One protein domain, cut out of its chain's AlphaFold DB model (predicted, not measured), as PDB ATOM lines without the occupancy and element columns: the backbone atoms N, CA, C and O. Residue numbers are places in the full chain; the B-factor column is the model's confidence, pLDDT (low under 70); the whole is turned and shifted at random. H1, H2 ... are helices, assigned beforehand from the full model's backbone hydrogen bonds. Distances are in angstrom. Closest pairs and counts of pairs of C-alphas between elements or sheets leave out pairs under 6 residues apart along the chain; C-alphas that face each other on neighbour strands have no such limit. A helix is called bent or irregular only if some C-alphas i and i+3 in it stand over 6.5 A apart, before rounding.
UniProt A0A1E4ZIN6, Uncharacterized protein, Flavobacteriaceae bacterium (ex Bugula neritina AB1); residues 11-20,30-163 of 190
ATOM      1  N   ASN A  11      -4.202  45.042  65.855       84.00
ATOM      2  CA  ASN A  11      -3.793  45.306  67.239       84.00
ATOM      3  C   ASN A  11      -4.869  46.031  68.061       84.00
ATOM      4  O   ASN A  11      -4.912  45.886  69.279       84.00
ATOM      5  N   GLU A  12      -5.744  46.794  67.412       87.50
ATOM      6  CA  GLU A  12      -6.814  47.545  68.078       87.50
ATOM      7  C   GLU A  12      -7.917  46.597  68.565       87.50
ATOM      8  O   GLU A  12      -8.500  46.813  69.621       87.50
ATOM      9  N   ILE A  13      -8.145  45.490  67.854       84.25
ATOM     10  CA  ILE A  13      -9.107  44.453  68.256       84.25
ATOM     11  C   ILE A  13      -8.573  43.652  69.449       84.25
ATOM     12  O   ILE A  13      -9.307  43.341  70.388       84.25
ATOM     13  N   VAL A  14      -7.279  43.321  69.426       78.19
ATOM     14  CA  VAL A  14      -6.637  42.495  70.458       78.19
ATOM     15  C   VAL A  14      -6.472  43.255  71.773       78.19
ATOM     16  O   VAL A  14      -6.775  42.716  72.838       78.19
ATOM     17  N   ASN A  15      -6.009  44.506  71.712       72.44
ATOM     18  CA  ASN A  15      -5.616  45.257  72.906       72.44
ATOM     19  C   ASN A  15      -6.801  45.878  73.665       72.44
ATOM     20  O   ASN A  15      -6.650  46.226  74.831       72.44
ATOM     21  N   GLN A  16      -7.983  45.976  73.049       70.44
ATOM     22  CA  GLN A  16      -9.187  46.544  73.675       70.44
ATOM     23  C   GLN A  16     -10.094  45.496  74.346       70.44
ATOM     24  O   GLN A  16     -11.254  45.769  74.636       70.44
ATOM     25  N   GLY A  17      -9.609  44.270  74.575       58.78
ATOM     26  CA  GLY A  17     -10.346  43.267  75.356       58.78
ATOM     27  C   GLY A  17     -11.559  42.635  74.657       58.78
ATOM     28  O   GLY A  17     -12.237  41.812  75.262       58.78
ATOM     29  N   ILE A  18     -11.809  42.921  73.371       66.25
ATOM     30  CA  ILE A  18     -12.902  42.282  72.605       66.25
ATOM     31  C   ILE A  18     -12.742  40.757  72.560       66.25
ATOM     32  O   ILE A  18     -13.723  40.016  72.585       66.25
ATOM     33  N   LEU A  19     -11.495  40.286  72.518       58.16
ATOM     34  CA  LEU A  19     -11.148  38.868  72.477       58.16
ATOM     35  C   LEU A  19     -10.962  38.226  73.861       58.16
ATOM     36  O   LEU A  19     -10.860  37.002  73.931       58.16
ATOM     37  N   LYS A  20     -10.880  39.007  74.950       56.22
ATOM     38  CA  LYS A  20     -10.582  38.487  76.296       56.22
ATOM     39  C   LYS A  20     -11.253  39.318  77.405       56.22
ATOM     40  O   LYS A  20     -10.887  40.478  77.573       56.22
ATOM     41  N   ALA A  30      -1.941  39.275  66.635       81.62
ATOM     42  CA  ALA A  30      -2.834  40.141  65.885       81.62
ATOM     43  C   ALA A  30      -2.705  39.937  64.367       81.62
ATOM     44  O   ALA A  30      -3.680  40.142  63.647       81.62
ATOM     45  N   SER A  31      -1.552  39.479  63.862       85.06
ATOM     46  CA  SER A  31      -1.360  39.254  62.426       85.06
ATOM     47  C   SER A  31      -2.336  38.225  61.843       85.06
ATOM     48  O   SER A  31      -2.671  38.314  60.661       85.06
ATOM     49  N   LEU A  32      -2.877  37.331  62.679       84.62
ATOM     50  CA  LEU A  32      -3.881  36.345  62.285       84.62
ATOM     51  C   LEU A  32      -5.244  36.955  61.946       84.62
ATOM     52  O   LEU A  32      -6.037  36.304  61.276       84.62
ATOM     53  N   LEU A  33      -5.535  38.187  62.378       86.31
ATOM     54  CA  LEU A  33      -6.776  38.884  62.012       86.31
ATOM     55  C   LEU A  33      -6.646  39.647  60.691       86.31
ATOM     56  O   LEU A  33      -7.656  39.873  60.026       86.31
ATOM     57  N   SER A  34      -5.424  40.034  60.301       87.88
ATOM     58  CA  SER A  34      -5.141  40.849  59.108       87.88
ATOM     59  C   SER A  34      -5.855  40.364  57.838       87.88
ATOM     60  O   SER A  34      -6.471  41.194  57.172       87.88
ATOM     61  N   PRO A  35      -5.854  39.055  57.503       90.19
ATOM     62  CA  PRO A  35      -6.495  38.564  56.280       90.19
ATOM     63  C   PRO A  35      -8.027  38.647  56.296       90.19
ATOM     64  O   PRO A  35      -8.656  38.525  55.249       90.19
ATOM     65  N   HIS A  36      -8.634  38.826  57.472       90.94
ATOM     66  CA  HIS A  36     -10.081  38.729  57.667       90.94
ATOM     67  C   HIS A  36     -10.771  40.086  57.815       90.94
ATOM     68  O   HIS A  36     -11.997  40.137  57.771       90.94
ATOM     69  N   LEU A  37     -10.021  41.181  57.975       91.44
ATOM     70  CA  LEU A  37     -10.595  42.502  58.240       91.44
ATOM     71  C   LEU A  37     -11.478  43.018  57.103       91.44
ATOM     72  O   LEU A  37     -12.639  43.343  57.338       91.44
ATOM     73  N   ASP A  38     -10.965  43.046  55.874       92.69
ATOM     74  CA  ASP A  38     -11.734  43.568  54.738       92.69
ATOM     75  C   ASP A  38     -12.941  42.688  54.413       92.69
ATOM     76  O   ASP A  38     -14.030  43.195  54.160       92.69
ATOM     77  N   MET A  39     -12.781  41.364  54.516       91.38
ATOM     78  CA  MET A  39     -13.883  40.426  54.316       91.38
ATOM     79  C   MET A  39     -14.971  40.595  55.383       91.38
ATOM     80  O   MET A  39     -16.156  40.579  55.058       91.38
ATOM     81  N   ALA A  40     -14.590  40.804  56.646       93.44
ATOM     82  CA  ALA A  40     -15.538  41.056  57.724       93.44
ATOM     83  C   ALA A  40     -16.300  42.367  57.507       93.44
ATOM     84  O   ALA A  40     -17.526  42.398  57.604       93.44
ATOM     85  N   GLU A  41     -15.602  43.448  57.164       93.88
ATOM     86  CA  GLU A  41     -16.259  44.721  56.876       93.88
ATOM     87  C   GLU A  41     -17.159  44.618  55.641       93.88
ATOM     88  O   GLU A  41     -18.281  45.113  55.684       93.88
ATOM     89  N   ALA A  42     -16.733  43.926  54.579       92.69
ATOM     90  CA  ALA A  42     -17.546  43.684  53.388       92.69
ATOM     91  C   ALA A  42     -18.817  42.882  53.691       92.69
ATOM     92  O   ALA A  42     -19.906  43.265  53.267       92.69
ATOM     93  N   ARG A  43     -18.690  41.793  54.454       93.56
ATOM     94  CA  ARG A  43     -19.801  40.887  54.757       93.56
ATOM     95  C   ARG A  43     -20.795  41.459  55.763       93.56
ATOM     96  O   ARG A  43     -21.967  41.101  55.713       93.56
ATOM     97  N   PHE A  44     -20.344  42.295  56.694       95.06
ATOM     98  CA  PHE A  44     -21.188  42.759  57.794       95.06
ATOM     99  C   PHE A  44     -21.485  44.248  57.714       95.06
ATOM    100  O   PHE A  44     -22.652  44.632  57.695       95.06
ATOM    101  N   LEU A  45     -20.456  45.091  57.677       94.62
ATOM    102  CA  LEU A  45     -20.613  46.538  57.799       94.62
ATOM    103  C   LEU A  45     -21.098  47.171  56.485       94.62
ATOM    104  O   LEU A  45     -22.172  47.767  56.441       94.62
ATOM    105  N   LYS A  46     -20.353  46.963  55.394       93.31
ATOM    106  CA  LYS A  46     -20.607  47.525  54.054       93.31
ATOM    107  C   LYS A  46     -21.897  46.991  53.402       93.31
ATOM    108  O   LYS A  46     -22.227  47.384  52.292       93.31
ATOM    109  N   THR A  47     -22.632  46.102  54.079       92.12
ATOM    110  CA  THR A  47     -23.963  45.638  53.643       92.12
ATOM    111  C   THR A  47     -25.073  46.628  53.945       92.12
ATOM    112  O   THR A  47     -26.139  46.543  53.339       92.12
ATOM    113  N   PHE A  48     -24.855  47.525  54.909       91.69
ATOM    114  CA  PHE A  48     -25.845  48.528  55.259       91.69
ATOM    115  C   PHE A  48     -25.304  49.944  55.238       91.69
ATOM    116  O   PHE A  48     -26.086  50.813  54.893       91.69
ATOM    117  N   ILE A  49     -24.007  50.174  55.482       91.50
ATOM    118  CA  ILE A  49     -23.400  51.484  55.213       91.50
ATOM    119  C   ILE A  49     -23.047  51.647  53.734       91.50
ATOM    120  O   ILE A  49     -22.416  50.770  53.138       91.50
ATOM    121  N   ASN A  50     -23.440  52.770  53.135       90.38
ATOM    122  CA  ASN A  50     -23.108  53.096  51.753       90.38
ATOM    123  C   ASN A  50     -21.618  53.452  51.608       90.38
ATOM    124  O   ASN A  50     -20.934  53.843  52.559       90.38
ATOM    125  N   LYS A  51     -21.107  53.315  50.378       91.88
ATOM    126  CA  LYS A  51     -19.686  53.507  50.069       91.88
ATOM    127  C   LYS A  51     -19.177  54.903  50.440       91.88
ATOM    128  O   LYS A  51     -18.089  55.009  50.993       91.88
ATOM    129  N   GLU A  52     -19.945  55.944  50.134       93.62
ATOM    130  CA  GLU A  52     -19.535  57.333  50.373       93.62
ATOM    131  C   GLU A  52     -19.338  57.608  51.864       93.62
ATOM    132  O   GLU A  52     -18.308  58.152  52.262       93.62
ATOM    133  N   PHE A  53     -20.269  57.137  52.699       95.19
ATOM    134  CA  PHE A  53     -20.148  57.244  54.149       95.19
ATOM    135  C   PHE A  53     -18.946  56.465  54.694       95.19
ATOM    136  O   PHE A  53     -18.181  56.977  55.512       95.19
ATOM    137  N   TYR A  54     -18.732  55.238  54.209       95.50
ATOM    138  CA  TYR A  54     -17.585  54.425  54.614       95.50
ATOM    139  C   TYR A  54     -16.239  55.064  54.236       95.50
ATOM    140  O   TYR A  54     -15.307  55.083  55.044       95.50
ATOM    141  N   ASP A  55     -16.129  55.609  53.023       95.00
ATOM    142  CA  ASP A  55     -14.913  56.287  52.570       95.00
ATOM    143  C   ASP A  55     -14.639  57.554  53.398       95.00
ATOM    144  O   ASP A  55     -13.484  57.823  53.742       95.00
ATOM    145  N   ASP A  56     -15.675  58.312  53.769       95.44
ATOM    146  CA  ASP A  56     -15.523  59.495  54.623       95.44
ATOM    147  C   ASP A  56     -15.088  59.132  56.051       95.44
ATOM    148  O   ASP A  56     -14.171  59.759  56.594       95.44
ATOM    149  N   LEU A  57     -15.640  58.054  56.626       95.44
ATOM    150  CA  LEU A  57     -15.151  57.485  57.887       95.44
ATOM    151  C   LEU A  57     -13.659  57.135  57.782       95.44
ATOM    152  O   LEU A  57     -12.864  57.542  58.626       95.44
ATOM    153  N   LEU A  58     -13.229  56.443  56.723       94.62
ATOM    154  CA  LEU A  58     -11.807  56.143  56.534       94.62
ATOM    155  C   LEU A  58     -10.946  57.406  56.413       94.62
ATOM    156  O   LEU A  58      -9.811  57.419  56.891       94.62
ATOM    157  N   ASN A  59     -11.441  58.451  55.753       94.06
ATOM    158  CA  ASN A  59     -10.683  59.681  55.524       94.06
ATOM    159  C   ASN A  59     -10.547  60.547  56.780       94.06
ATOM    160  O   ASN A  59      -9.504  61.175  56.959       94.06
ATOM    161  N   LYS A  60     -11.558  60.558  57.654       94.50
ATOM    162  CA  LYS A  60     -11.542  61.314  58.918       94.50
ATOM    163  C   LYS A  60     -10.895  60.566  60.081       94.50
ATOM    164  O   LYS A  60     -10.554  61.181  61.090       94.50
ATOM    165  N   ARG A  61     -10.721  59.253  59.954       94.00
ATOM    166  CA  ARG A  61     -10.063  58.426  60.963       94.00
ATOM    167  C   ARG A  61      -8.588  58.808  61.122       94.00
ATOM    168  O   ARG A  61      -7.877  59.001  60.135       94.00
ATOM    169  N   THR A  62      -8.094  58.812  62.361       93.56
ATOM    170  CA  THR A  62      -6.661  58.949  62.659       93.56
ATOM    171  C   THR A  62      -5.824  57.904  61.910       93.56
ATOM    172  O   THR A  62      -6.221  56.744  61.735       93.56
ATOM    173  N   ALA A  63      -4.622  58.303  61.489       89.81
ATOM    174  CA  ALA A  63      -3.634  57.391  60.920       89.81
ATOM    175  C   ALA A  63      -2.967  56.516  61.994       89.81
ATOM    176  O   ALA A  63      -2.431  55.453  61.664       89.81
ATOM    177  N   ASN A  64      -3.025  56.925  63.265       90.19
ATOM    178  CA  ASN A  64      -2.410  56.225  64.389       90.19
ATOM    179  C   ASN A  64      -3.175  54.944  64.760       90.19
ATOM    180  O   ASN A  64      -4.218  54.608  64.182       90.19
ATOM    181  N   GLN A  65      -2.591  54.154  65.657       88.38
ATOM    182  CA  GLN A  65      -3.269  53.010  66.255       88.38
ATOM    183  C   GLN A  65      -4.127  53.508  67.418       88.38
ATOM    184  O   GLN A  65      -3.589  54.109  68.341       88.38
ATOM    185  N   ILE A  66      -5.431  53.244  67.374       91.06
ATOM    186  CA  ILE A  66      -6.351  53.719  68.412       91.06
ATOM    187  C   ILE A  66      -6.150  52.944  69.716       91.06
ATOM    188  O   ILE A  66      -5.862  51.737  69.718       91.06
ATOM    189  N   ASN A  67      -6.348  53.638  70.829       87.88
ATOM    190  CA  ASN A  67      -6.340  53.053  72.152       87.88
ATOM    191  C   ASN A  67      -7.279  53.805  73.100       87.88
ATOM    192  O   ASN A  67      -7.027  54.961  73.409       87.88
ATOM    193  N   TYR A  68      -8.303  53.135  73.631       86.88
ATOM    194  CA  TYR A  68      -9.194  53.706  74.653       86.88
ATOM    195  C   TYR A  68      -8.834  53.273  76.079       86.88
ATOM    196  O   TYR A  68      -9.438  53.737  77.043       86.88
ATOM    197  N   ASN A  69      -7.841  52.395  76.235       81.44
ATOM    198  CA  ASN A  69      -7.418  51.888  77.528       81.44
ATOM    199  C   ASN A  69      -6.169  52.633  78.013       81.44
ATOM    200  O   ASN A  69      -5.038  52.292  77.654       81.44
ATOM    201  N   SER A  70      -6.385  53.611  78.893       82.38
ATOM    202  CA  SER A  70      -5.321  54.406  79.523       82.38
ATOM    203  C   SER A  70      -4.371  53.595  80.414       82.38
ATOM    204  O   SER A  70      -3.314  54.095  80.789       82.38
ATOM    205  N   SER A  71      -4.721  52.351  80.762       76.81
ATOM    206  CA  SER A  71      -3.859  51.457  81.550       76.81
ATOM    207  C   SER A  71      -2.850  50.679  80.697       76.81
ATOM    208  O   SER A  71      -1.952  50.053  81.257       76.81
ATOM    209  N   ILE A  72      -3.005  50.670  79.367       72.81
ATOM    210  CA  ILE A  72      -2.098  49.970  78.440       72.81
ATOM    211  C   ILE A  72      -1.089  50.944  77.833       72.81
ATOM    212  O   ILE A  72       0.104  50.655  77.817       72.81
ATOM    213  N   ASP A  73      -1.577  52.070  77.317       79.56
ATOM    214  CA  ASP A  73      -0.781  53.100  76.648       79.56
ATOM    215  C   ASP A  73      -1.553  54.434  76.667       79.56
ATOM    216  O   ASP A  73      -2.672  54.519  77.184       79.56
ATOM    217  N   THR A  74      -0.970  55.470  76.072       87.75
ATOM    218  CA  THR A  74      -1.613  56.760  75.812       87.75
ATOM    219  C   THR A  74      -2.929  56.549  75.069       87.75
ATOM    220  O   THR A  74      -3.030  55.705  74.174       87.75
ATOM    221  N   VAL A  75      -3.956  57.297  75.472       88.62
ATOM    222  CA  VAL A  75      -5.261  57.257  74.811       88.62
ATOM    223  C   VAL A  75      -5.143  57.920  73.442       88.62
ATOM    224  O   VAL A  75      -4.723  59.069  73.348       88.62
ATOM    225  N   GLU A  76      -5.548  57.196  72.403       92.06
ATOM    226  CA  GLU A  76      -5.616  57.661  71.018       92.06
ATOM    227  C   GLU A  76      -7.027  57.373  70.494       92.06
ATOM    228  O   GLU A  76      -7.422  56.212  70.355       92.06
ATOM    229  N   ILE A  77      -7.793  58.428  70.224       93.88
ATOM    230  CA  ILE A  77      -9.181  58.344  69.746       93.88
ATOM    231  C   ILE A  77      -9.245  58.148  68.228       93.88
ATOM    232  O   ILE A  77      -8.316  58.519  67.505       93.88
ATOM    233  N   ALA A  78     -10.328  57.558  67.723       94.81
ATOM    234  CA  ALA A  78     -10.438  57.229  66.303       94.81
ATOM    235  C   ALA A  78     -10.666  58.467  65.425       94.81
ATOM    236  O   ALA A  78     -10.091  58.548  64.335       94.81
ATOM    237  N   PHE A  79     -11.457  59.429  65.900       96.75
ATOM    238  CA  PHE A  79     -11.899  60.607  65.154       96.75
ATOM    239  C   PHE A  79     -11.633  61.905  65.933       96.75
ATOM    240  O   PHE A  79     -12.557  62.555  66.422       96.75
ATOM    241  N   PRO A  80     -10.367  62.352  66.026       94.62
ATOM    242  CA  PRO A  80      -9.998  63.493  66.866       94.62
ATOM    243  C   PRO A  80     -10.589  64.835  66.424       94.62
ATOM    244  O   PRO A  80     -10.651  65.770  67.217       94.62
ATOM    245  N   THR A  81     -11.017  64.949  65.166       94.75
ATOM    246  CA  THR A  81     -11.595  66.173  64.596       94.75
ATOM    247  C   THR A  81     -13.098  66.076  64.332       94.75
ATOM    248  O   THR A  81     -13.679  67.028  63.815       94.75
ATOM    249  N   ASN A  82     -13.738  64.949  64.663       95.81
ATOM    250  CA  ASN A  82     -15.161  64.733  64.418       95.81
ATOM    251  C   ASN A  82     -15.800  63.958  65.581       95.81
ATOM    252  O   ASN A  82     -15.726  62.733  65.642       95.81
ATOM    253  N   ALA A  83     -16.421  64.699  66.502       96.50
ATOM    254  CA  ALA A  83     -17.017  64.141  67.712       96.50
ATOM    255  C   ALA A  83     -18.217  63.224  67.429       96.50
ATOM    256  O   ALA A  83     -18.376  62.226  68.122       96.50
ATOM    257  N   ASP A  84     -19.018  63.513  66.399       97.00
ATOM    258  CA  ASP A  84     -20.150  62.657  66.023       97.00
ATOM    259  C   ASP A  84     -19.645  61.289  65.530       97.00
ATOM    260  O   ASP A  84     -20.154  60.238  65.916       97.00
ATOM    261  N   TYR A  85     -18.570  61.274  64.739       97.31
ATOM    262  CA  TYR A  85     -17.982  60.027  64.241       97.31
ATOM    263  C   TYR A  85     -17.335  59.237  65.375       97.31
ATOM    264  O   TYR A  85     -17.446  58.012  65.406       97.31
ATOM    265  N   GLU A  86     -16.707  59.929  66.324       97.00
ATOM    266  CA  GLU A  86     -16.179  59.318  67.540       97.00
ATOM    267  C   GLU A  86     -17.292  58.680  68.383       97.00
ATOM    268  O   GLU A  86     -17.139  57.554  68.864       97.00
ATOM    269  N   GLU A  87     -18.435  59.353  68.515       96.62
ATOM    270  CA  GLU A  87     -19.606  58.848  69.229       96.62
ATOM    271  C   GLU A  87     -20.162  57.577  68.568       96.62
ATOM    272  O   GLU A  87     -20.243  56.527  69.210       96.62
ATOM    273  N   LEU A  88     -20.461  57.640  67.266       96.62
ATOM    274  CA  LEU A  88     -20.915  56.490  66.477       96.62
ATOM    275  C   LEU A  88     -19.940  55.310  66.583       96.62
ATOM    276  O   LEU A  88     -20.336  54.145  66.718       96.62
ATOM    277  N   PHE A  89     -18.645  55.610  66.504       95.75
ATOM    278  CA  PHE A  89     -17.611  54.597  66.499       95.75
ATOM    279  C   PHE A  89     -17.467  53.906  67.851       95.75
ATOM    280  O   PHE A  89     -17.481  52.676  67.909       95.75
ATOM    281  N   THR A  90     -17.348  54.670  68.933       93.62
ATOM    282  CA  THR A  90     -17.136  54.125  70.280       93.62
ATOM    283  C   THR A  90     -18.370  53.409  70.820       93.62
ATOM    284  O   THR A  90     -18.228  52.348  71.430       93.62
ATOM    285  N   GLN A  91     -19.572  53.935  70.561       93.50
ATOM    286  CA  GLN A  91     -20.812  53.323  71.040       93.50
ATOM    287  C   GLN A  91     -21.193  52.076  70.239       93.50
ATOM    288  O   GLN A  91     -21.647  51.092  70.826       93.50
ATOM    289  N   TYR A  92     -20.976  52.081  68.917       95.00
ATOM    290  CA  TYR A  92     -21.505  51.020  68.063       95.00
ATOM    291  C   TYR A  92     -20.467  50.367  67.146       95.00
ATOM    292  O   TYR A  92     -20.225  49.157  67.263       95.00
ATOM    293  N   LEU A  93     -19.842  51.125  66.234       95.19
ATOM    294  CA  LEU A  93     -19.074  50.519  65.133       95.19
ATOM    295  C   LEU A  93     -17.853  49.732  65.610       95.19
ATOM    296  O   LEU A  93     -17.571  48.672  65.055       95.19
ATOM    297  N   PHE A  94     -17.152  50.198  66.645       93.06
ATOM    298  CA  PHE A  94     -15.961  49.527  67.164       93.06
ATOM    299  C   PHE A  94     -16.273  48.080  67.551       93.06
ATOM    300  O   PHE A  94     -15.639  47.140  67.064       93.06
ATOM    301  N   SER A  95     -17.291  47.888  68.394       90.62
ATOM    302  CA  SER A  95     -17.664  46.560  68.879       90.62
ATOM    303  C   SER A  95     -18.241  45.683  67.764       90.62
ATOM    304  O   SER A  95     -17.933  44.490  67.703       90.62
ATOM    305  N   TYR A  96     -19.017  46.272  66.849       94.38
ATOM    306  CA  TYR A  96     -19.612  45.574  65.714       94.38
ATOM    307  C   TYR A  96     -18.547  45.047  64.745       94.38
ATOM    308  O   TYR A  96     -18.531  43.857  64.420       94.38
ATOM    309  N   ILE A  97     -17.607  45.901  64.330       94.19
ATOM    310  CA  ILE A  97     -16.529  45.525  63.407       94.19
ATOM    311  C   ILE A  97     -15.603  44.518  64.082       94.19
ATOM    312  O   ILE A  97     -15.306  43.477  63.501       94.19
ATOM    313  N   ALA A  98     -15.203  44.763  65.333       90.62
ATOM    314  CA  ALA A  98     -14.316  43.853  66.044       90.62
ATOM    315  C   ALA A  98     -14.930  42.445  66.163       90.62
ATOM    316  O   ALA A  98     -14.271  41.459  65.836       90.62
ATOM    317  N   ARG A  99     -16.213  42.332  66.532       90.62
ATOM    318  CA  ARG A  99     -16.928  41.041  66.576       90.62
ATOM    319  C   ARG A  99     -17.066  40.394  65.197       90.62
ATOM    320  O   ARG A  99     -16.918  39.178  65.096       90.62
ATOM    321  N   SER A 100     -17.290  41.185  64.149       93.44
ATOM    322  CA  SER A 100     -17.347  40.704  62.761       93.44
ATOM    323  C   SER A 100     -16.018  40.075  62.330       93.44
ATOM    324  O   SER A 100     -15.995  38.971  61.787       93.44
ATOM    325  N   VAL A 101     -14.894  40.725  62.653       91.69
ATOM    326  CA  VAL A 101     -13.548  40.198  62.376       91.69
ATOM    327  C   VAL A 101     -13.296  38.908  63.148       91.69
ATOM    328  O   VAL A 101     -12.788  37.943  62.581       91.69
ATOM    329  N   VAL A 102     -13.690  38.855  64.424       87.62
ATOM    330  CA  VAL A 102     -13.569  37.632  65.227       87.62
ATOM    331  C   VAL A 102     -14.408  36.503  64.636       87.62
ATOM    332  O   VAL A 102     -13.915  35.383  64.568       87.62
ATOM    333  N   TYR A 103     -15.629  36.773  64.169       89.81
ATOM    334  CA  TYR A 103     -16.485  35.772  63.524       89.81
ATOM    335  C   TYR A 103     -15.864  35.190  62.246       89.81
ATOM    336  O   TYR A 103     -15.925  33.971  62.036       89.81
ATOM    337  N   GLU A 104     -15.268  36.041  61.405       90.12
ATOM    338  CA  GLU A 104     -14.589  35.627  60.171       90.12
ATOM    339  C   GLU A 104     -13.310  34.839  60.455       90.12
ATOM    340  O   GLU A 104     -13.095  33.761  59.901       90.12
ATOM    341  N   ALA A 105     -12.485  35.341  61.373       87.06
ATOM    342  CA  ALA A 105     -11.217  34.720  61.726       87.06
ATOM    343  C   ALA A 105     -11.388  33.462  62.594       87.06
ATOM    344  O   ALA A 105     -10.455  32.663  62.691       87.06
ATOM    345  N   TYR A 106     -12.557  33.261  63.223       82.56
ATOM    346  CA  TYR A 106     -12.764  32.253  64.267       82.56
ATOM    347  C   TYR A 106     -12.236  30.851  63.920       82.56
ATOM    348  O   TYR A 106     -11.520  30.295  64.749       82.56
ATOM    349  N   PRO A 107     -12.488  30.271  62.727       79.88
ATOM    350  CA  PRO A 107     -11.963  28.945  62.380       79.88
ATOM    351  C   PRO A 107     -10.437  28.833  62.461       79.88
ATOM    352  O   PRO A 107      -9.918  27.769  62.787       79.88
ATOM    353  N   PHE A 108      -9.730  29.926  62.185       81.12
ATOM    354  CA  PHE A 108      -8.270  29.984  62.125       81.12
ATOM    355  C   PHE A 108      -7.651  30.318  63.483       81.12
ATOM    356  O   PHE A 108      -6.540  29.892  63.788       81.12
ATOM    357  N   ILE A 109      -8.386  31.054  64.317       76.19
ATOM    358  CA  ILE A 109      -7.895  31.549  65.607       76.19
ATOM    359  C   ILE A 109      -8.485  30.792  66.804       76.19
ATOM    360  O   ILE A 109      -8.076  31.038  67.938       76.19
ATOM    361  N   ALA A 110      -9.406  29.846  66.584       70.19
ATOM    362  CA  ALA A 110     -10.103  29.101  67.635       70.19
ATOM    363  C   ALA A 110      -9.157  28.373  68.598       70.19
ATOM    364  O   ALA A 110      -9.419  28.350  69.794       70.19
ATOM    365  N   VAL A 111      -8.034  27.834  68.114       65.44
ATOM    366  CA  VAL A 111      -7.029  27.182  68.974       65.44
ATOM    367  C   VAL A 111      -6.352  28.202  69.896       65.44
ATOM    368  O   VAL A 111      -6.147  27.928  71.081       65.44
ATOM    369  N   GLN A 112      -6.060  29.403  69.388       63.97
ATOM    370  CA  GLN A 112      -5.448  30.474  70.174       63.97
ATOM    371  C   GLN A 112      -6.442  31.148  71.126       63.97
ATOM    372  O   GLN A 112      -6.061  31.465  72.249       63.97
ATOM    373  N   ILE A 113      -7.703  31.340  70.725       62.25
ATOM    374  CA  ILE A 113      -8.766  31.833  71.620       62.25
ATOM    375  C   ILE A 113      -9.073  30.785  72.693       62.25
ATOM    376  O   ILE A 113      -9.143  31.119  73.873       62.25
ATOM    377  N   GLY A 114      -9.201  29.515  72.299       56.75
ATOM    378  CA  GLY A 114      -9.441  28.385  73.190       56.75
ATOM    379  C   GLY A 114      -8.417  28.346  74.310       56.75
ATOM    380  O   GLY A 114      -8.779  28.494  75.478       56.75
ATOM    381  N   SER A 115      -7.135  28.274  73.938       52.41
ATOM    382  CA  SER A 115      -5.991  28.237  74.863       52.41
ATOM    383  C   SER A 115      -5.890  29.452  75.799       52.41
ATOM    384  O   SER A 115      -5.102  29.422  76.738       52.41
ATOM    385  N   ASN A 116      -6.658  30.518  75.553       51.31
ATOM    386  CA  ASN A 116      -6.569  31.787  76.271       51.31
ATOM    387  C   ASN A 116      -7.893  32.290  76.885       51.31
ATOM    388  O   ASN A 116      -7.920  33.431  77.349       51.31
ATOM    389  N   GLY A 117      -8.982  31.510  76.904       43.09
ATOM    390  CA  GLY A 117     -10.221  31.998  77.536       43.09
ATOM    391  C   GLY A 117     -11.528  31.238  77.307       43.09
ATOM    392  O   GLY A 117     -12.539  31.657  77.862       43.09
ATOM    393  N   LEU A 118     -11.552  30.143  76.537       45.22
ATOM    394  CA  LEU A 118     -12.757  29.295  76.400       45.22
ATOM    395  C   LEU A 118     -12.607  27.904  77.033       45.22
ATOM    396  O   LEU A 118     -13.599  27.190  77.177       45.22
ATOM    397  N   PHE A 119     -11.399  27.529  77.456       48.41
ATOM    398  CA  PHE A 119     -11.188  26.351  78.288       48.41
ATOM    399  C   PHE A 119     -11.252  26.749  79.760       48.41
ATOM    400  O   PHE A 119     -10.420  27.513  80.249       48.41
ATOM    401  N   LEU A 120     -12.225  26.195  80.486       38.94
ATOM    402  CA  LEU A 120     -12.085  26.042  81.928       38.94
ATOM    403  C   LEU A 120     -10.810  25.230  82.154       38.94
ATOM    404  O   LEU A 120     -10.714  24.085  81.713       38.94
ATOM    405  N   ASN A 121      -9.825  25.848  82.796       39.81
ATOM    406  CA  ASN A 121      -8.625  25.164  83.240       39.81
ATOM    407  C   ASN A 121      -9.041  24.217  84.370       39.81
ATOM    408  O   ASN A 121      -9.107  24.619  85.528       39.81
ATOM    409  N   ASN A 122      -9.422  22.990  84.016       36.53
ATOM    410  CA  ASN A 122      -9.569  21.912  84.974       36.53
ATOM    411  C   ASN A 122      -8.484  20.881  84.672       36.53
ATOM    412  O   ASN A 122      -8.408  20.322  83.575       36.53
ATOM    413  N   THR A 123      -7.614  20.722  85.656       49.50
ATOM    414  CA  THR A 123      -6.469  19.822  85.703       49.50
ATOM    415  C   THR A 123      -6.848  18.397  85.260       49.50
ATOM    416  O   THR A 123      -7.839  17.837  85.721       49.50
ATOM    417  N   ASP A 124      -6.037  17.840  84.358       40.31
ATOM    418  CA  ASP A 124      -5.891  16.424  83.968       40.31
ATOM    419  C   ASP A 124      -6.866  15.707  83.007       40.31
ATOM    420  O   ASP A 124      -6.526  14.609  82.575       40.31
ATOM    421  N   TYR A 125      -7.972  16.292  82.519       45.72
ATOM    422  CA  TYR A 125      -8.798  15.638  81.464       45.72
ATOM    423  C   TYR A 125      -9.459  16.608  80.468       45.72
ATOM    424  O   TYR A 125     -10.609  16.420  80.065       45.72
ATOM    425  N   GLY A 126      -8.749  17.658  80.050       43.41
ATOM    426  CA  GLY A 126      -9.240  18.614  79.054       43.41
ATOM    427  C   GLY A 126      -9.454  17.970  77.680       43.41
ATOM    428  O   GLY A 126      -8.548  17.945  76.851       43.41
ATOM    429  N   GLN A 127     -10.653  17.443  77.422       46.50
ATOM    430  CA  GLN A 127     -11.054  17.079  76.068       46.50
ATOM    431  C   GLN A 127     -11.175  18.349  75.225       46.50
ATOM    432  O   GLN A 127     -11.755  19.345  75.660       46.50
ATOM    433  N   ASN A 128     -10.626  18.294  74.010       50.28
ATOM    434  CA  ASN A 128     -10.759  19.340  73.005       50.28
ATOM    435  C   ASN A 128     -12.250  19.687  72.879       50.28
ATOM    436  O   ASN A 128     -13.063  18.803  72.598       50.28
ATOM    437  N   SER A 129     -12.630  20.935  73.164       52.81
ATOM    438  CA  SER A 129     -14.015  21.387  73.058       52.81
ATOM    439  C   SER A 129     -14.410  21.224  71.596       52.81
ATOM    440  O   SER A 129     -13.971  21.999  70.751       52.81
ATOM    441  N   GLY A 130     -15.128  20.144  71.287       57.53
ATOM    442  CA  GLY A 130     -15.363  19.723  69.912       57.53
ATOM    443  C   GLY A 130     -16.081  20.787  69.076       57.53
ATOM    444  O   GLY A 130     -16.535  21.815  69.581       57.53
ATOM    445  N   VAL A 131     -16.262  20.492  67.785       62.75
ATOM    446  CA  VAL A 131     -16.910  21.358  66.772       62.75
ATOM    447  C   VAL A 131     -18.203  22.026  67.273       62.75
ATOM    448  O   VAL A 131     -18.502  23.162  66.915       62.75
ATOM    449  N   LYS A 132     -18.950  21.359  68.160       65.38
ATOM    450  CA  LYS A 132     -20.183  21.878  68.762       65.38
ATOM    451  C   LYS A 132     -19.983  23.175  69.560       65.38
ATOM    452  O   LYS A 132     -20.751  24.109  69.367       65.38
ATOM    453  N   THR A 133     -18.963  23.265  70.415       65.00
ATOM    454  CA  THR A 133     -18.700  24.478  71.217       65.00
ATOM    455  C   THR A 133     -18.211  25.625  70.336       65.00
ATOM    456  O   THR A 133     -18.600  26.773  70.537       65.00
ATOM    457  N   MET A 134     -17.417  25.304  69.309       68.06
ATOM    458  CA  MET A 134     -16.984  26.275  68.305       68.06
ATOM    459  C   MET A 134     -18.176  26.878  67.554       68.06
ATOM    460  O   MET A 134     -18.259  28.097  67.411       68.06
ATOM    461  N   ASN A 135     -19.128  26.045  67.128       75.06
ATOM    462  CA  ASN A 135     -20.339  26.517  66.458       75.06
ATOM    463  C   ASN A 135     -21.201  27.379  67.390       75.06
ATOM    464  O   ASN A 135     -21.595  28.466  66.992       75.06
ATOM    465  N   MET A 136     -21.389  26.977  68.653       77.94
ATOM    466  CA  MET A 136     -22.145  27.776  69.629       77.94
ATOM    467  C   MET A 136     -21.567  29.185  69.823       77.94
ATOM    468  O   MET A 136     -22.318  30.154  69.909       77.94
ATOM    469  N   TYR A 137     -20.240  29.318  69.873       78.00
ATOM    470  CA  TYR A 137     -19.599  30.626  70.001       78.00
ATOM    471  C   TYR A 137     -19.770  31.481  68.736       78.00
ATOM    472  O   TYR A 137     -20.101  32.664  68.834       78.00
ATOM    473  N   ARG A 138     -19.615  30.886  67.542       81.88
ATOM    474  CA  ARG A 138     -19.888  31.586  66.274       81.88
ATOM    475  C   ARG A 138     -21.338  32.045  66.177       81.88
ATOM    476  O   ARG A 138     -21.574  33.183  65.781       81.88
ATOM    477  N   ASP A 139     -22.280  31.190  66.561       86.19
ATOM    478  CA  ASP A 139     -23.710  31.497  66.544       86.19
ATOM    479  C   ASP A 139     -24.038  32.623  67.526       86.19
ATOM    480  O   ASP A 139     -24.776  33.542  67.186       86.19
ATOM    481  N   SER A 140     -23.431  32.614  68.717       86.00
ATOM    482  CA  SER A 140     -23.581  33.692  69.698       86.00
ATOM    483  C   SER A 140     -23.049  35.034  69.178       86.00
ATOM    484  O   SER A 140     -23.714  36.064  69.335       86.00
ATOM    485  N   ILE A 141     -21.889  35.040  68.504       87.44
ATOM    486  CA  ILE A 141     -21.379  36.259  67.860       87.44
ATOM    487  C   ILE A 141     -22.342  36.722  66.765       87.44
ATOM    488  O   ILE A 141     -22.679  37.901  66.725       87.44
ATOM    489  N   LEU A 142     -22.816  35.814  65.911       91.06
ATOM    490  CA  LEU A 142     -23.723  36.160  64.819       91.06
ATOM    491  C   LEU A 142     -25.060  36.713  65.333       91.06
ATOM    492  O   LEU A 142     -25.545  37.711  64.810       91.06
ATOM    493  N   GLN A 143     -25.626  36.123  66.388       90.00
ATOM    494  CA  GLN A 143     -26.817  36.650  67.062       90.00
ATOM    495  C   GLN A 143     -26.575  38.058  67.610       90.00
ATOM    496  O   GLN A 143     -27.420  38.933  67.436       90.00
ATOM    497  N   THR A 144     -25.409  38.294  68.219       88.88
ATOM    498  CA  THR A 144     -25.029  39.627  68.707       88.88
ATOM    499  C   THR A 144     -24.930  40.624  67.554       88.88
ATOM    500  O   THR A 144     -25.509  41.700  67.640       88.88
ATOM    501  N   LEU A 145     -24.264  40.266  66.451       92.62
ATOM    502  CA  LEU A 145     -24.146  41.121  65.264       92.62
ATOM    503  C   LEU A 145     -25.520  41.457  64.672       92.62
ATOM    504  O   LEU A 145     -25.803  42.622  64.397       92.62
ATOM    505  N   ASN A 146     -26.398  40.462  64.551       92.31
ATOM    506  CA  ASN A 146     -27.760  40.655  64.055       92.31
ATOM    507  C   ASN A 146     -28.601  41.550  64.978       92.31
ATOM    508  O   ASN A 146     -29.453  42.280  64.486       92.31
ATOM    509  N   GLY A 147     -28.360  41.514  66.292       91.06
ATOM    510  CA  GLY A 147     -28.995  42.418  67.252       91.06
ATOM    511  C   GLY A 147     -28.393  43.827  67.264       91.06
ATOM    512  O   GLY A 147     -29.110  44.792  67.485       91.06
ATOM    513  N   SER A 148     -27.092  43.970  67.001       92.06
ATOM    514  CA  SER A 148     -26.403  45.268  67.002       92.06
ATOM    515  C   SER A 148     -26.614  46.074  65.720       92.06
ATOM    516  O   SER A 148     -26.651  47.298  65.786       92.06
ATOM    517  N   LYS A 149     -26.759  45.416  64.561       94.00
ATOM    518  CA  LYS A 149     -27.020  46.088  63.278       94.00
ATOM    519  C   LYS A 149     -28.219  47.054  63.323       94.00
ATOM    520  O   LYS A 149     -28.014  48.206  62.951       94.00
ATOM    521  N   PRO A 150     -29.429  46.654  63.766       93.00
ATOM    522  CA  PRO A 150     -30.560  47.578  63.828       93.00
ATOM    523  C   PRO A 150     -30.291  48.750  64.776       93.00
ATOM    524  O   PRO A 150     -30.587  49.872  64.411       93.00
ATOM    525  N   LEU A 151     -29.607  48.539  65.906       93.94
ATOM    526  CA  LEU A 151     -29.263  49.631  66.829       93.94
ATOM    527  C   LEU A 151     -28.344  50.687  66.194       93.94
ATOM    528  O   LEU A 151     -28.485  51.872  66.477       93.94
ATOM    529  N   ILE A 152     -27.408  50.266  65.333       95.44
ATOM    530  CA  ILE A 152     -26.569  51.201  64.565       95.44
ATOM    531  C   ILE A 152     -27.434  52.016  63.605       95.44
ATOM    532  O   ILE A 152     -27.254  53.225  63.494       95.44
ATOM    533  N   ILE A 153     -28.340  51.344  62.895       94.38
ATOM    534  CA  ILE A 153     -29.223  51.978  61.915       94.38
ATOM    535  C   ILE A 153     -30.150  52.976  62.613       94.38
ATOM    536  O   ILE A 153     -30.207  54.125  62.187       94.38
ATOM    537  N   ASP A 154     -30.786  52.579  63.715       93.94
ATOM    538  CA  ASP A 154     -31.658  53.436  64.521       93.94
ATOM    539  C   ASP A 154     -30.904  54.690  64.983       93.94
ATOM    540  O   ASP A 154     -31.364  55.810  64.769       93.94
ATOM    541  N   PHE A 155     -29.686  54.527  65.512       95.06
ATOM    542  CA  PHE A 155     -28.855  55.658  65.924       95.06
ATOM    543  C   PHE A 155     -28.509  56.598  64.759       95.06
ATOM    544  O   PHE A 155     -28.553  57.819  64.926       95.06
ATOM    545  N   LEU A 156     -28.161  56.051  63.587       94.88
ATOM    546  CA  LEU A 156     -27.870  56.842  62.387       94.88
ATOM    547  C   LEU A 156     -29.109  57.594  61.888       94.88
ATOM    548  O   LEU A 156     -28.979  58.739  61.462       94.88
ATOM    549  N   CYS A 157     -30.294  56.990  61.978       92.75
ATOM    550  CA  CYS A 157     -31.555  57.631  61.614       92.75
ATOM    551  C   CYS A 157     -31.948  58.746  62.589       92.75
ATOM    552  O   CYS A 157     -32.270  59.851  62.150       92.75
ATOM    553  N   ASP A 158     -31.838  58.499  63.896       94.00
ATOM    554  CA  ASP A 158     -32.122  59.487  64.949       94.00
ATOM    555  C   ASP A 158     -31.190  60.707  64.877       94.00
ATOM    556  O   ASP A 158     -31.527  61.800  65.333       94.00
ATOM    557  N   ASN A 159     -30.005  60.526  64.292       94.06
ATOM    558  CA  ASN A 159     -28.961  61.538  64.189       94.06
ATOM    559  C   ASN A 159     -28.628  61.904  62.735       94.06
ATOM    560  O   ASN A 159     -27.528  62.394  62.477       94.06
ATOM    561  N   LYS A 160     -29.540  61.681  61.781       91.12
ATOM    562  CA  LYS A 160     -29.260  61.827  60.341       91.12
ATOM    563  C   LYS A 160     -28.640  63.173  59.951       91.12
ATOM    564  O   LYS A 160     -27.737  63.216  59.121       91.12
ATOM    565  N   ASP A 161     -29.024  64.253  60.633       92.62
ATOM    566  CA  ASP A 161     -28.491  65.603  60.402       92.62
ATOM    567  C   ASP A 161     -26.970  65.705  60.650       92.62
ATOM    568  O   ASP A 161     -26.294  66.548  60.058       92.62
ATOM    569  N   LYS A 162     -26.410  64.834  61.502       93.94
ATOM    570  CA  LYS A 162     -24.969  64.746  61.799       93.94
ATOM    571  C   LYS A 162     -24.198  63.893  60.784       93.94
ATOM    572  O   LYS A 162     -22.973  63.987  60.697       93.94
ATOM    573  N   TYR A 163     -24.896  63.070  60.002       93.81
ATOM    574  CA  TYR A 163     -24.307  62.112  59.064       93.81
ATOM    575  C   TYR A 163     -24.823  62.354  57.636       93.81
ATOM    576  O   TYR A 163     -25.477  61.492  57.068       93.81
TER     577      TYR A 163
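What this domain is: This is residues 11 to 20 and 30 to 163 of the 190 residues of an uncharacterized protein of Flavobacteriaceae bacterium (ex Bugula neritina AB1) (UniProt A0A1E4ZIN6). Two long helical stretches, H4a and H5, lie side by side and run opposite ways along the length of an elongated body, with H2 crossing H4a near the end of that arm. H4b turns off from H4a at one end, where residues 120 to 126 stick out as a loop tip, while H3 and the short H1 lie near other parts of H4a. The printed part has 144 residues with five named helices in the order H1, H2, H3, H4, H5 and no named strand, and its class is all helix. It is compact, with a radius of gyration of the C-alphas of 16.9 A, and spans 58 by 32 by 25 A.

Where its parts are: H1, residues 11 to 15, begins at C-alpha 11 (-3.793, 45.306, 67.239) and is 6.0 A long. H2, residues 34 to 45, is 16.5 A long and irregular, with C-alphas 35 and 38 7.4 A apart. H3, residues 51 to 60, is 14.3 A long. H4, residues 83 to 118, was assigned as one helix by its hydrogen bonds but is bent: C-alphas 104 and 107 are 7.5 A apart. Its arm H4a, residues 83 to 104, begins at C-alpha 83 (-17.017, 64.141, 67.712), is 29.6 A long, has a kink of 45 degrees near residue 91 and is irregular, with C-alphas 91 and 94 7.3 A apart. Its arm H4b, residues 107 to 118, is 14.0 A long and irregular, with C-alphas 108 and 111 7.5 A apart. H5, residues 131 to 158, is 41.1 A long and ends at C-alpha 158 (-32.122, 59.487, 64.949); it is neither bent nor irregular, but only just: C-alphas 147 and 150 are 6.4 A apart.

How they stand to each other: H4a and H5 touch at a shallow tilt of 22 degrees, opposite ways; their closest C-alphas, of Tyr 103 and Arg 138, are 6.1 A apart. H4a touches H2 with residues 97 to 104 alone, at a steep tilt of 66 degrees, opposite ways; the closest C-alphas, of Ala 40 and Val 101, are 5.1 A apart. H2 and H5 are near each other, with 6 pairs of C-alphas within 10 A. H1 and H4a are close but not clearly touching, the closest C-alphas being those of Ile 13 and Ala 98, 5.7 A apart. H3 and H4a are also close but not clearly touching, at a steep tilt of 68 degrees, only just short of about perpendicular; C-alphas 57 and 85 are the closest, at 7.4 A. The lines of H4a and H4b are about perpendicular, at 76 degrees. H4b is close to H5 but not clearly touching it, with the closest C-alphas, of Ala 110 and Met 134, 7.5 A apart. H3 and H5 are apart. Every O i to N i+4 pair is within hydrogen-bond range in H1 and H3; the counts are 6 of 8 in H2, 16 of 18 in H4a, 6 of 8 in H4b and 22 of 24 in H5.

The domain as a whole: The two C-alphas farthest apart, of Asp 124 and Asp 161, are 59.0 A apart. Residues 21 to 29 are not printed, and C-alphas 20 and 30 are 13.1 A apart across this cut. The links of residues 61 to 82 and 119 to 130 are long, and that from H2 to H3 is tight. The mean pLDDT of the printed part is 82.8; residues 17 to 20 and 111 to 134 are under 70.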